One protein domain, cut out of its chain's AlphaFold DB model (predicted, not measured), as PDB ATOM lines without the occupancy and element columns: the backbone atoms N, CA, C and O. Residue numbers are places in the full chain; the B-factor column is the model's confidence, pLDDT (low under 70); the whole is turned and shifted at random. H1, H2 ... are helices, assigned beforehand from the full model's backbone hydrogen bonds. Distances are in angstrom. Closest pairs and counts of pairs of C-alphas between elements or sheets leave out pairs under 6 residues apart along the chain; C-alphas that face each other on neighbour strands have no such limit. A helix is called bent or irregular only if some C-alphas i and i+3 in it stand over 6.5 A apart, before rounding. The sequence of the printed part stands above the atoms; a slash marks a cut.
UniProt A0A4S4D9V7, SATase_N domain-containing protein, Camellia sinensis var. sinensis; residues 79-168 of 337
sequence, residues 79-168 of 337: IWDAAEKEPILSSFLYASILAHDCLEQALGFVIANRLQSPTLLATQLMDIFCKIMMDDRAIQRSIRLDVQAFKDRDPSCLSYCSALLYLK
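Overview. This is residues 79 to 168 of the 337 residues of the protein "SATase_N domain-containing protein" of Camellia sinensis var. sinensis (UniProt A0A4S4D9V7). Six helices follow one another round a compact domain: the longest, H5, makes one side, H4 meets it near its end as an L, H3 folds back beside H4 in a hairpin, and a second hairpin of H2 and H1 continues from H3 on the side away from H5. From the other end of H5 the short H6 turns back into the space between H5 and H2, beside H3, and the turn between H1 and H2, residues 84 to 89, sticks out. The printed part has 90 residues with six named helices in the order H1 H2 H3 H4 H5 H6 and no named strand, and its class is all helix. It is compact, with a radius of gyration of the C-alphas of 13.7 A, and its C-alphas span 34 by 31 by 22 A along the three main axes.

Arrangement. The longest helix is H5, residues 137 to 153. H4, residues 122 to 135, and H5 touch only at the corner by their link, and only just, with 3 pairs of C-alphas within 8 A; the closest C-alphas are those of Met 133 and Ile 139, 6.1 A apart, and the lines are about perpendicular at 78 degrees. With its residues 147 to 151 alone, H5 touches H6, residues 160 to 166; the closest C-alphas are those of Lys 151 and Tyr 160, 6.6 A apart, and the lines are about perpendicular at 90 degrees. H3, residues 103 to 115, forms a helical hairpin with H4, running opposite ways at a steep tilt of 35.1 degrees, only just steep; their closest C-alphas, those of Ala 112 and Ala 122, are 4.8 A apart. H3 is close to H6 but not clearly touching it, the closest C-alphas being those of Leu 107 and Leu 164, 7.1 A apart. H2, residues 87 to 98, touches H3 with residues 96 to 97 alone, the closest C-alphas being those of Ile 97 and Ala 106, 5.4 A apart; the two run opposite ways at a steep tilt of 61 degrees. H1, residues 79 to 85, forms a helical hairpin with H2 at a shallow tilt of 8 degrees, and the closest C-alphas, those of Ala 83 and Ser 90, are 4.4 A apart. H2 and H6 are near each other, while H1 and H5 are apart. The helix packing is mostly crossed, with lines at more than a shallow tilt. In H1, H3, H4, H5 and H6 every O i to N i+4 pair is within hydrogen-bond range; in H2 it is 6 of 8.

Along the chain. H5 measures 24.2 A from first to last C-alpha, beginning at C-alpha 137, (144.240, 189.794, 233.967). H4 measures 19.7 A and H3 18.1 A. H2 measures 14.7 A and is irregular, but only just: C-alphas 88 and 91 are 6.9 A apart. The short H1 begins at C-alpha 79, (157.620, 211.227, 227.086), and H6 ends at C-alpha 166, (146.003, 213.949, 234.404).

Size, cuts and confidence. The two C-alphas farthest apart are those of Thr 119 and Pro 155, 38.4 A. The printed part has no cut. The links H1 to H2, H2 to H3 and H4 to H5 are tight, those from H3 to H4 and from H5 to H6 are short, and no link is long. The mean pLDDT of the printed part is 74.2; 32 residues are under 70, namely residues 79 to 90, residue 93, residues 149 to 151 and residues 153 to 168.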
ATOM      1  N   ILE A  79     157.305 211.037 225.671       60.41
ATOM      2  CA  ILE A  79     157.620 211.227 227.086       60.41
ATOM      3  C   ILE A  79     158.937 211.983 227.263       60.41
ATOM      4  O   ILE A  79     158.991 212.897 228.085       60.41
ATOM      5  N   TRP A  80     159.981 211.619 226.512       55.31
ATOM      6  CA  TRP A  80     161.275 212.295 226.583       55.31
ATOM      7  C   TRP A  80     161.158 213.716 226.039       55.31
ATOM      8  O   TRP A  80     161.563 214.649 226.725       55.31
ATOM      9  N   ASP A  81     160.419 213.905 224.945       60.25
ATOM     10  CA  ASP A  81     160.054 215.228 224.431       60.25
ATOM     11  C   ASP A  81     159.340 216.104 225.472       60.25
ATOM     12  O   ASP A  81     159.555 217.315 225.543       60.25
ATOM     13  N   ALA A  82     158.445 215.517 226.273       57.28
ATOM     14  CA  ALA A  82     157.736 216.238 227.328       57.28
ATOM     15  C   ALA A  82     158.659 216.578 228.510       57.28
ATOM     16  O   ALA A  82     158.565 217.670 229.069       57.28
ATOM     17  N   ALA A  83     159.570 215.670 228.867       55.81
ATOM     18  CA  ALA A  83     160.561 215.891 229.917       55.81
ATOM     19  C   ALA A  83     161.608 216.946 229.523       55.81
ATOM     20  O   ALA A  83     162.042 217.720 230.376       55.81
ATOM     21  N   GLU A  84     161.979 217.011 228.244       59.94
ATOM     22  CA  GLU A  84     162.890 218.018 227.697       59.94
ATOM     23  C   GLU A  84     162.243 219.406 227.620       59.94
ATOM     24  O   GLU A  84     162.891 220.411 227.913       59.94
ATOM     25  N   LYS A  85     160.946 219.470 227.287       62.28
ATOM     26  CA  LYS A  85     160.178 220.726 227.268       62.28
ATOM     27  C   LYS A  85     160.002 221.332 228.663       62.28
ATOM     28  O   LYS A  85     159.976 222.555 228.785       62.28
ATOM     29  N   GLU A  86     159.907 220.507 229.709       59.66
ATOM     30  CA  GLU A  86     159.727 220.962 231.093       59.66
ATOM     31  C   GLU A  86     160.711 220.285 232.072       59.66
ATOM     32  O   GLU A  86     160.369 219.309 232.751       59.66
ATOM     33  N   PRO A  87     161.929 220.838 232.254       67.25
ATOM     34  CA  PRO A  87     162.975 220.207 233.064       67.25
ATOM     35  C   PRO A  87     162.623 220.101 234.554       67.25
ATOM     36  O   PRO A  87     163.142 219.228 235.244       67.25
ATOM     37  N   ILE A  88     161.710 220.934 235.065       62.22
ATOM     38  CA  ILE A  88     161.215 220.846 236.451       62.22
ATOM     39  C   ILE A  88     160.381 219.570 236.649       62.22
ATOM     40  O   ILE A  88     160.450 218.938 237.702       62.22
ATOM     41  N   LEU A  89     159.628 219.162 235.624       62.69
ATOM     42  CA  LEU A  89     158.770 217.981 235.666       62.69
ATOM     43  C   LEU A  89     159.519 216.701 235.267       62.69
ATOM     44  O   LEU A  89     159.046 215.607 235.559       62.69
ATOM     45  N   SER A  90     160.704 216.818 234.663       65.69
ATOM     46  CA  SER A  90     161.522 215.685 234.204       65.69
ATOM     47  C   SER A  90     161.731 214.609 235.280       65.69
ATOM     48  O   SER A  90     161.470 213.432 235.042       65.69
ATOM     49  N   SER A  91     162.112 215.012 236.496       74.50
ATOM     50  CA  SER A  91     162.321 214.099 237.629       74.50
ATOM     51  C   SER A  91     161.042 213.360 238.030       74.50
ATOM     52  O   SER A  91     161.071 212.169 238.338       74.50
ATOM     53  N   PHE A  92     159.903 214.049 237.966       72.75
ATOM     54  CA  PHE A  92     158.596 213.485 238.268       72.75
ATOM     55  C   PHE A  92     158.116 212.524 237.173       72.75
ATOM     56  O   PHE A  92     157.619 211.446 237.494       72.75
ATOM     57  N   LEU A  93     158.294 212.873 235.894       68.00
ATOM     58  CA  LEU A  93     157.965 212.007 234.754       68.00
ATOM     59  C   LEU A  93     158.818 210.743 234.754       68.00
ATOM     60  O   LEU A  93     158.296 209.647 234.537       68.00
ATOM     61  N   TYR A  94     160.108 210.888 235.059       77.38
ATOM     62  CA  TYR A  94     161.014 209.758 235.158       77.38
ATOM     63  C   TYR A  94     160.577 208.803 236.268       77.38
ATOM     64  O   TYR A  94     160.350 207.626 236.007       77.38
ATOM     65  N   ALA A  95     160.354 209.323 237.480       79.38
ATOM     66  CA  ALA A  95     159.916 208.514 238.614       79.38
ATOM     67  C   ALA A  95     158.531 207.878 238.413       79.38
ATOM     68  O   ALA A  95     158.290 206.802 238.942       79.38
ATOM     69  N   SER A  96     157.624 208.534 237.678       75.94
ATOM     70  CA  SER A  96     156.232 208.085 237.548       75.94
ATOM     71  C   SER A  96     155.967 207.160 236.368       75.94
ATOM     72  O   SER A  96     154.998 206.406 236.408       75.94
ATOM     73  N   ILE A  97     156.756 207.255 235.295       78.31
ATOM     74  CA  ILE A  97     156.502 206.527 234.045       78.31
ATOM     75  C   ILE A  97     157.737 205.739 233.617       78.31
ATOM     76  O   ILE A  97     157.635 204.537 233.407       78.31
ATOM     77  N   LEU A  98     158.896 206.392 233.504       79.06
ATOM     78  CA  LEU A  98     160.092 205.772 232.914       79.06
ATOM     79  C   LEU A  98     160.803 204.790 233.855       79.06
ATOM     80  O   LEU A  98     161.544 203.931 233.391       79.06
ATOM     81  N   ALA A  99     160.588 204.905 235.165       84.44
ATOM     82  CA  ALA A  99     161.176 204.023 236.170       84.44
ATOM     83  C   ALA A  99     160.453 202.669 236.315       84.44
ATOM     84  O   ALA A  99     160.881 201.840 237.117       84.44
ATOM     85  N   HIS A 100     159.350 202.451 235.598       84.19
ATOM     86  CA  HIS A 100     158.514 201.259 235.730       84.19
ATOM     87  C   HIS A 100     158.499 200.440 234.439       84.19
ATOM     88  O   HIS A 100     158.384 200.995 233.350       84.19
ATOM     89  N   ASP A 101     158.530 199.112 234.570       81.25
ATOM     90  CA  ASP A 101     158.581 198.194 233.423       81.25
ATOM     91  C   ASP A 101     157.206 197.995 232.762       81.25
ATOM     92  O   ASP A 101     157.101 197.555 231.614       81.25
ATOM     93  N   CYS A 102     156.117 198.293 233.481       85.00
ATOM     94  CA  CYS A 102     154.761 198.153 232.958       85.00
ATOM     95  C   CYS A 102     153.816 199.293 233.358       85.00
ATOM     96  O   CYS A 102     153.991 199.986 234.366       85.00
ATOM     97  N   LEU A 103     152.756 199.446 232.557       83.44
ATOM     98  CA  LEU A 103     151.698 200.441 232.738       83.44
ATOM     99  C   LEU A 103     151.023 200.314 234.107       83.44
ATOM    100  O   LEU A 103     150.693 201.305 234.753       83.44
ATOM    101  N   GLU A 104     150.806 199.081 234.542       84.94
ATOM    102  CA  GLU A 104     150.109 198.744 235.772       84.94
ATOM    103  C   GLU A 104     150.932 199.139 237.008       84.94
ATOM    104  O   GLU A 104     150.375 199.665 237.972       84.94
ATOM    105  N   GLN A 105     152.258 198.973 236.954       85.88
ATOM    106  CA  GLN A 105     153.176 199.460 237.987       85.88
ATOM    107  C   GLN A 105     153.225 200.989 238.011       85.88
ATOM    108  O   GLN A 105     153.053 201.572 239.079       85.88
ATOM    109  N   ALA A 106     153.355 201.648 236.855       85.00
ATOM    110  CA  ALA A 106     153.309 203.111 236.777       85.00
ATOM    111  C   ALA A 106     151.999 203.674 237.361       85.00
ATOM    112  O   ALA A 106     151.997 204.593 238.184       85.00
ATOM    113  N   LEU A 107     150.865 203.054 237.029       83.88
ATOM    114  CA  LEU A 107     149.557 203.399 237.585       83.88
ATOM    115  C   LEU A 107     149.450 203.087 239.090       83.88
ATOM    116  O   LEU A 107     148.738 203.773 239.834       83.88
ATOM    117  N   GLY A 108     150.115 202.031 239.553       85.31
ATOM    118  CA  GLY A 108     150.294 201.711 240.966       85.31
ATOM    119  C   GLY A 108     150.985 202.853 241.702       85.31
ATOM    120  O   GLY A 108     150.428 203.366 242.672       85.31
ATOM    121  N   PHE A 109     152.124 203.314 241.181       86.50
ATOM    122  CA  PHE A 109     152.962 204.344 241.794       86.50
ATOM    123  C   PHE A 109     152.248 205.687 241.864       86.50
ATOM    124  O   PHE A 109     152.163 206.300 242.932       86.50
ATOM    125  N   VAL A 110     151.668 206.117 240.739       82.75
ATOM    126  CA  VAL A 110     150.908 207.368 240.668       82.75
ATOM    127  C   VAL A 110     149.795 207.353 241.708       82.75
ATOM    128  O   VAL A 110     149.607 208.333 242.424       82.75
ATOM    129  N   ILE A 111     149.081 206.238 241.864       81.81
ATOM    130  CA  ILE A 111     147.920 206.216 242.756       81.81
ATOM    131  C   ILE A 111     148.306 205.983 244.214       81.81
ATOM    132  O   ILE A 111     147.676 206.563 245.097       81.81
ATOM    133  N   ALA A 112     149.374 205.239 244.479       84.69
ATOM    134  CA  ALA A 112     149.942 205.106 245.811       84.69
ATOM    135  C   ALA A 112     150.395 206.466 246.367       84.69
ATOM    136  O   ALA A 112     149.978 206.855 247.456       84.69
ATOM    137  N   ASN A 113     151.146 207.245 245.580       83.88
ATOM    138  CA  ASN A 113     151.588 208.590 245.969       83.88
ATOM    139  C   ASN A 113     150.434 209.574 246.132       83.88
ATOM    140  O   ASN A 113     150.501 210.509 246.925       83.88
ATOM    141  N   ARG A 114     149.355 209.378 245.377       76.06
ATOM    142  CA  ARG A 114     148.154 210.195 245.513       76.06
ATOM    143  C   ARG A 114     147.381 209.814 246.783       76.06
ATOM    144  O   ARG A 114     146.912 210.710 247.469       76.06
ATOM    145  N   LEU A 115     147.255 208.532 247.123       74.56
ATOM    146  CA  LEU A 115     146.488 208.045 248.282       74.56
ATOM    147  C   LEU A 115     147.243 208.048 249.618       74.56
ATOM    148  O   LEU A 115     146.625 207.763 250.643       74.56
ATOM    149  N   GLN A 116     148.539 208.351 249.620       82.38
ATOM    150  CA  GLN A 116     149.351 208.321 250.832       82.38
ATOM    151  C   GLN A 116     148.790 209.214 251.949       82.38
ATOM    152  O   GLN A 116     148.305 210.325 251.713       82.38
ATOM    153  N   SER A 117     148.916 208.742 253.183       81.00
ATOM    154  CA  SER A 117     148.623 209.494 254.399       81.00
ATOM    155  C   SER A 117     149.720 209.237 255.436       81.00
ATOM    156  O   SER A 117     150.469 208.266 255.318       81.00
ATOM    157  N   PRO A 118     149.812 210.044 256.507       83.38
ATOM    158  CA  PRO A 118     150.743 209.766 257.604       83.38
ATOM    159  C   PRO A 118     150.531 208.388 258.257       83.38
ATOM    160  O   PRO A 118     151.432 207.867 258.902       83.38
ATOM    161  N   THR A 119     149.340 207.802 258.099       82.50
ATOM    162  CA  THR A 119     148.976 206.477 258.620       82.50
ATOM    163  C   THR A 119     149.186 205.343 257.618       82.50
ATOM    164  O   THR A 119     149.280 204.191 258.030       82.50
ATOM    165  N   LEU A 120     149.244 205.647 256.319       83.44
ATOM    166  CA  LEU A 120     149.289 204.672 255.238       83.44
ATOM    167  C   LEU A 120     150.323 205.116 254.197       83.44
ATOM    168  O   LEU A 120     150.089 206.021 253.392       83.44
ATOM    169  N   LEU A 121     151.491 204.479 254.243       87.38
ATOM    170  CA  LEU A 121     152.641 204.848 253.423       87.38
ATOM    171  C   LEU A 121     152.419 204.476 251.950       87.38
ATOM    172  O   LEU A 121     151.863 203.420 251.639       87.38
ATOM    173  N   ALA A 122     152.932 205.307 251.035       84.25
ATOM    174  CA  ALA A 122     152.865 205.053 249.594       84.25
ATOM    175  C   ALA A 122     153.512 203.713 249.199       84.25
ATOM    176  O   ALA A 122     153.013 203.027 248.317       84.25
ATOM    177  N   THR A 123     154.580 203.295 249.878       87.88
ATOM    178  CA  THR A 123     155.261 202.018 249.604       87.88
ATOM    179  C   THR A 123     154.362 200.812 249.875       87.88
ATOM    180  O   THR A 123     154.242 199.929 249.036       87.88
ATOM    181  N   GLN A 124     153.643 200.818 250.999       87.69
ATOM    182  CA  GLN A 124     152.701 199.750 251.348       87.69
ATOM    183  C   GLN A 124     151.518 199.704 250.375       87.69
ATOM    184  O   GLN A 124     151.073 198.633 249.972       87.69
ATOM    185  N   LEU A 125     151.016 200.875 249.976       86.06
ATOM    186  CA  LEU A 125     149.962 200.987 248.970       86.06
ATOM    187  C   LEU A 125     150.402 200.469 247.603       86.06
ATOM    188  O   LEU A 125     149.629 199.794 246.926       86.06
ATOM    189  N   MET A 126     151.625 200.801 247.201       87.81
ATOM    190  CA  MET A 126     152.210 200.365 245.942       87.81
ATOM    191  C   MET A 126     152.242 198.841 245.867       87.81
ATOM    192  O   MET A 126     151.712 198.281 244.913       87.81
ATOM    193  N   ASP A 127     152.750 198.172 246.905       88.25
ATOM    194  CA  ASP A 127     152.819 196.709 246.956       88.25
ATOM    195  C   ASP A 127     151.432 196.063 246.831       88.25
ATOM    196  O   ASP A 127     151.242 195.108 246.073       88.25
ATOM    197  N   ILE A 128     150.435 196.616 247.532       88.06
ATOM    198  CA  ILE A 128     149.050 196.136 247.469       88.06
ATOM    199  C   ILE A 128     148.481 196.314 246.056       88.06
ATOM    200  O   ILE A 128     147.904 195.376 245.504       88.06
ATOM    201  N   PHE A 129     148.639 197.495 245.452       85.00
ATOM    202  CA  PHE A 129     148.104 197.761 244.118       85.00
ATOM    203  C   PHE A 129     148.801 196.946 243.039       85.00
ATOM    204  O   PHE A 129     148.114 196.380 242.192       85.00
ATOM    205  N   CYS A 130     150.129 196.858 243.077       86.44
ATOM    206  CA  CYS A 130     150.889 196.040 242.145       86.44
ATOM    207  C   CYS A 130     150.446 194.584 242.237       86.44
ATOM    208  O   CYS A 130     150.140 193.994 241.210       86.44
ATOM    209  N   LYS A 131     150.301 194.032 243.447       86.56
ATOM    210  CA  LYS A 131     149.826 192.660 243.623       86.56
ATOM    211  C   LYS A 131     148.435 192.447 243.020       86.56
ATOM    212  O   LYS A 131     148.271 191.582 242.171       86.56
ATOM    213  N   ILE A 132     147.459 193.291 243.361       85.69
ATOM    214  CA  ILE A 132     146.081 193.168 242.847       85.69
ATOM    215  C   ILE A 132     146.032 193.294 241.316       85.69
ATOM    216  O   ILE A 132     145.337 192.532 240.649       85.69
ATOM    217  N   MET A 133     146.763 194.254 240.748       83.81
ATOM    218  CA  MET A 133     146.771 194.493 239.303       83.81
ATOM    219  C   MET A 133     147.541 193.427 238.527       83.81
ATOM    220  O   MET A 133     147.222 193.166 237.370       83.81
ATOM    221  N   MET A 134     148.572 192.832 239.125       84.88
ATOM    222  CA  MET A 134     149.359 191.779 238.485       84.88
ATOM    223  C   MET A 134     148.681 190.409 238.591       84.88
ATOM    224  O   MET A 134     148.802 189.620 237.653       84.88
ATOM    225  N   ASP A 135     147.928 190.160 239.665       87.81
ATOM    226  CA  ASP A 135     147.215 188.899 239.893       87.81
ATOM    227  C   ASP A 135     146.003 188.731 238.950       87.81
ATOM    228  O   ASP A 135     145.742 187.622 238.478       87.81
ATOM    229  N   ASP A 136     145.276 189.811 238.630       84.75
ATOM    230  CA  ASP A 136     144.051 189.749 237.817       84.75
ATOM    231  C   ASP A 136     144.224 190.325 236.398       84.75
ATOM    232  O   ASP A 136     144.332 191.535 236.177       84.75
ATOM    233  N   ARG A 137     144.158 189.440 235.396       86.44
ATOM    234  CA  ARG A 137     144.240 189.794 233.967       86.44
ATOM    235  C   ARG A 137     143.032 190.595 233.471       86.44
ATOM    236  O   ARG A 137     143.177 191.343 232.503       86.44
ATOM    237  N   ALA A 138     141.863 190.457 234.096       80.00
ATOM    238  CA  ALA A 138     140.687 191.245 233.745       80.00
ATOM    239  C   ALA A 138     140.909 192.718 234.107       80.00
ATOM    240  O   ALA A 138     140.701 193.587 233.267       80.00
ATOM    241  N   ILE A 139     141.458 192.997 235.294       80.44
ATOM    242  CA  ILE A 139     141.788 194.363 235.733       80.44
ATOM    243  C   ILE A 139     142.791 195.019 234.775       80.44
ATOM    244  O   ILE A 139     142.601 196.168 234.378       80.44
ATOM    245  N   GLN A 140     143.824 194.288 234.345       81.06
ATOM    246  CA  GLN A 140     144.803 194.787 233.364       81.06
ATOM    247  C   GLN A 140     144.140 195.190 232.046       81.06
ATOM    248  O   GLN A 140     144.448 196.238 231.472       81.06
ATOM    249  N   ARG A 141     143.212 194.358 231.564       79.88
ATOM    250  CA  ARG A 141     142.455 194.632 230.345       79.88
ATOM    251  C   ARG A 141     141.571 195.866 230.512       79.88
ATOM    252  O   ARG A 141     141.611 196.734 229.640       79.88
ATOM    253  N   SER A 142     140.842 195.974 231.620       74.38
ATOM    254  CA  SER A 142     139.988 197.128 231.920       74.38
ATOM    255  C   SER A 142     140.790 198.423 231.956       74.38
ATOM    256  O   SER A 142     140.427 199.367 231.267       74.38
ATOM    257  N   ILE A 143     141.946 198.437 232.632       79.00
ATOM    258  CA  ILE A 143     142.839 199.607 232.692       79.00
ATOM    259  C   ILE A 143     143.230 200.077 231.287       79.00
ATOM    260  O   ILE A 143     143.177 201.269 230.987       79.00
ATOM    261  N   ARG A 144     143.615 199.151 230.402       81.69
ATOM    262  CA  ARG A 144     144.020 199.489 229.029       81.69
ATOM    263  C   ARG A 144     142.852 200.027 228.210       81.69
ATOM    264  O   ARG A 144     143.031 200.985 227.463       81.69
ATOM    265  N   LEU A 145     141.668 199.435 228.365       72.81
ATOM    266  CA  LEU A 145     140.454 199.890 227.688       72.81
ATOM    267  C   LEU A 145     139.981 201.253 228.195       72.81
ATOM    268  O   LEU A 145     139.498 202.049 227.394       72.81
ATOM    269  N   ASP A 146     140.152 201.541 229.482       77.00
ATOM    270  CA  ASP A 146     139.837 202.840 230.072       77.00
ATOM    271  C   ASP A 146     140.802 203.911 229.548       77.00
ATOM    272  O   ASP A 146     140.371 204.940 229.034       77.00
ATOM    273  N   VAL A 147     142.111 203.643 229.565       70.62
ATOM    274  CA  VAL A 147     143.127 204.556 229.009       70.62
ATOM    275  C   VAL A 147     142.899 204.804 227.513       70.62
ATOM    276  O   VAL A 147     143.014 205.938 227.040       70.62
ATOM    277  N   GLN A 148     142.534 203.764 226.761       75.31
ATOM    278  CA  GLN A 148     142.162 203.901 225.356       75.31
ATOM    279  C   GLN A 148     140.891 204.746 225.189       75.31
ATOM    280  O   GLN A 148     140.861 205.633 224.341       75.31
ATOM    281  N   ALA A 149     139.868 204.530 226.020       69.38
ATOM    282  CA  ALA A 149     138.641 205.319 225.996       69.38
ATOM    283  C   ALA A 149     138.897 206.811 226.258       69.38
ATOM    284  O   ALA A 149     138.278 207.640 225.594       69.38
ATOM    285  N   PHE A 150     139.812 207.147 227.170       68.31
ATOM    286  CA  PHE A 150     140.233 208.530 227.414       68.31
ATOM    287  C   PHE A 150     140.854 209.162 226.169       68.31
ATOM    288  O   PHE A 150     140.417 210.231 225.754       68.31
ATOM    289  N   LYS A 151     141.812 208.488 225.524       67.94
ATOM    290  CA  LYS A 151     142.453 209.025 224.314       67.94
ATOM    291  C   LYS A 151     141.485 209.159 223.135       67.94
ATOM    292  O   LYS A 151     141.577 210.116 222.376       67.94
ATOM    293  N   ASP A 152     140.583 208.197 222.965       71.12
ATOM    294  CA  ASP A 152     139.692 208.162 221.804       71.12
ATOM    295  C   ASP A 152     138.536 209.170 221.922       71.12
ATOM    296  O   ASP A 152     138.015 209.633 220.907       71.12
ATOM    297  N   ARG A 153     138.087 209.474 223.149       68.25
ATOM    298  CA  ARG A 153     136.851 210.239 223.391       68.25
ATOM    299  C   ARG A 153     137.075 211.647 223.941       68.25
ATOM    300  O   ARG A 153     136.170 212.464 223.787       68.25
ATOM    301  N   ASP A 154     138.217 211.938 224.566       65.75
ATOM    302  CA  ASP A 154     138.535 213.283 225.058       65.75
ATOM    303  C   ASP A 154     139.464 214.024 224.073       65.75
ATOM    304  O   ASP A 154     140.628 213.642 223.925       65.75
ATOM    305  N   PRO A 155     138.999 215.108 223.417       57.00
ATOM    306  CA  PRO A 155     139.834 215.904 222.516       57.00
ATOM    307  C   PRO A 155     140.976 216.647 223.234       57.00
ATOM    308  O   PRO A 155     141.896 217.127 222.575       57.00
ATOM    309  N   SER A 156     140.929 216.753 224.565       54.09
ATOM    310  CA  SER A 156     141.932 217.447 225.385       54.09
ATOM    311  C   SER A 156     143.130 216.554 225.735       54.09
ATOM    312  O   SER A 156     144.203 217.049 226.090       54.09
ATOM    313  N   CYS A 157     142.979 215.234 225.615       56.22
ATOM    314  CA  CYS A 157     144.029 214.263 225.902       56.22
ATOM    315  C   CYS A 157     144.895 213.999 224.660       56.22
ATOM    316  O   CYS A 157     144.633 213.104 223.863       56.22
ATOM    317  N   LEU A 158     145.992 214.749 224.523       58.03
ATOM    318  CA  LEU A 158     146.919 214.633 223.384       58.03
ATOM    319  C   LEU A 158     147.824 213.383 223.431       58.03
ATOM    320  O   LEU A 158     148.375 212.975 222.411       58.03
ATOM    321  N   SER A 159     148.004 212.765 224.604       60.78
ATOM    322  CA  SER A 159     148.913 211.627 224.806       60.78
ATOM    323  C   SER A 159     148.407 210.676 225.893       60.78
ATOM    324  O   SER A 159     147.770 211.105 226.854       60.78
ATOM    325  N   TYR A 160     148.751 209.387 225.788       62.31
ATOM    326  CA  TYR A 160     148.473 208.383 226.826       62.31
ATOM    327  C   TYR A 160     149.120 208.738 228.170       62.31
ATOM    328  O   TYR A 160     148.569 208.437 229.223       62.31
ATOM    329  N   CYS A 161     150.264 209.421 228.145       58.53
ATOM    330  CA  CYS A 161     150.936 209.893 229.353       58.53
ATOM    331  C   CYS A 161     150.160 211.038 229.999       58.53
ATOM    332  O   CYS A 161     150.054 211.087 231.219       58.53
ATOM    333  N   SER A 162     149.549 211.904 229.183       56.56
ATOM    334  CA  SER A 162     148.626 212.922 229.683       56.56
ATOM    335  C   SER A 162     147.422 212.256 230.347       56.56
ATOM    336  O   SER A 162     147.101 212.593 231.480       56.56
ATOM    337  N   ALA A 163     146.846 211.219 229.727       57.50
ATOM    338  CA  ALA A 163     145.788 210.438 230.360       57.50
ATOM    339  C   ALA A 163     146.257 209.835 231.699       57.50
ATOM    340  O   ALA A 163     145.595 210.028 232.703       57.50
ATOM    341  N   LEU A 164     147.429 209.201 231.785       59.47
ATOM    342  CA  LEU A 164     147.926 208.603 233.038       59.47
ATOM    343  C   LEU A 164     148.245 209.611 234.152       59.47
ATOM    344  O   LEU A 164     148.016 209.316 235.325       59.47
ATOM    345  N   LEU A 165     148.774 210.785 233.803       57.53
ATOM    346  CA  LEU A 165     149.200 211.808 234.764       57.53
ATOM    347  C   LEU A 165     148.064 212.756 235.172       57.53
ATOM    348  O   LEU A 165     148.020 213.194 236.326       57.53
ATOM    349  N   TYR A 166     147.159 213.062 234.234       53.19
ATOM    350  CA  TYR A 166     146.003 213.949 234.404       53.19
ATOM    351  C   TYR A 166     144.676 213.211 234.570       53.19
ATOM    352  O   TYR A 166     143.648 213.870 234.734       53.19
ATOM    353  N   LEU A 167     144.684 211.875 234.630       50.03
ATOM    354  CA  LEU A 167     143.621 211.101 235.261       50.03
ATOM    355  C   LEU A 167     143.456 211.650 236.687       50.03
ATOM    356  O   LEU A 167     144.136 211.245 237.633       50.03
ATOM    357  N   LYS A 168     142.531 212.604 236.849       41.53
ATOM    358  CA  LYS A 168     141.901 212.929 238.127       41.53
ATOM    359  C   LYS A 168     141.105 211.688 238.534       41.53
ATOM    360  O   LYS A 168     139.893 211.631 238.394       41.53
TER     361      LYS A 168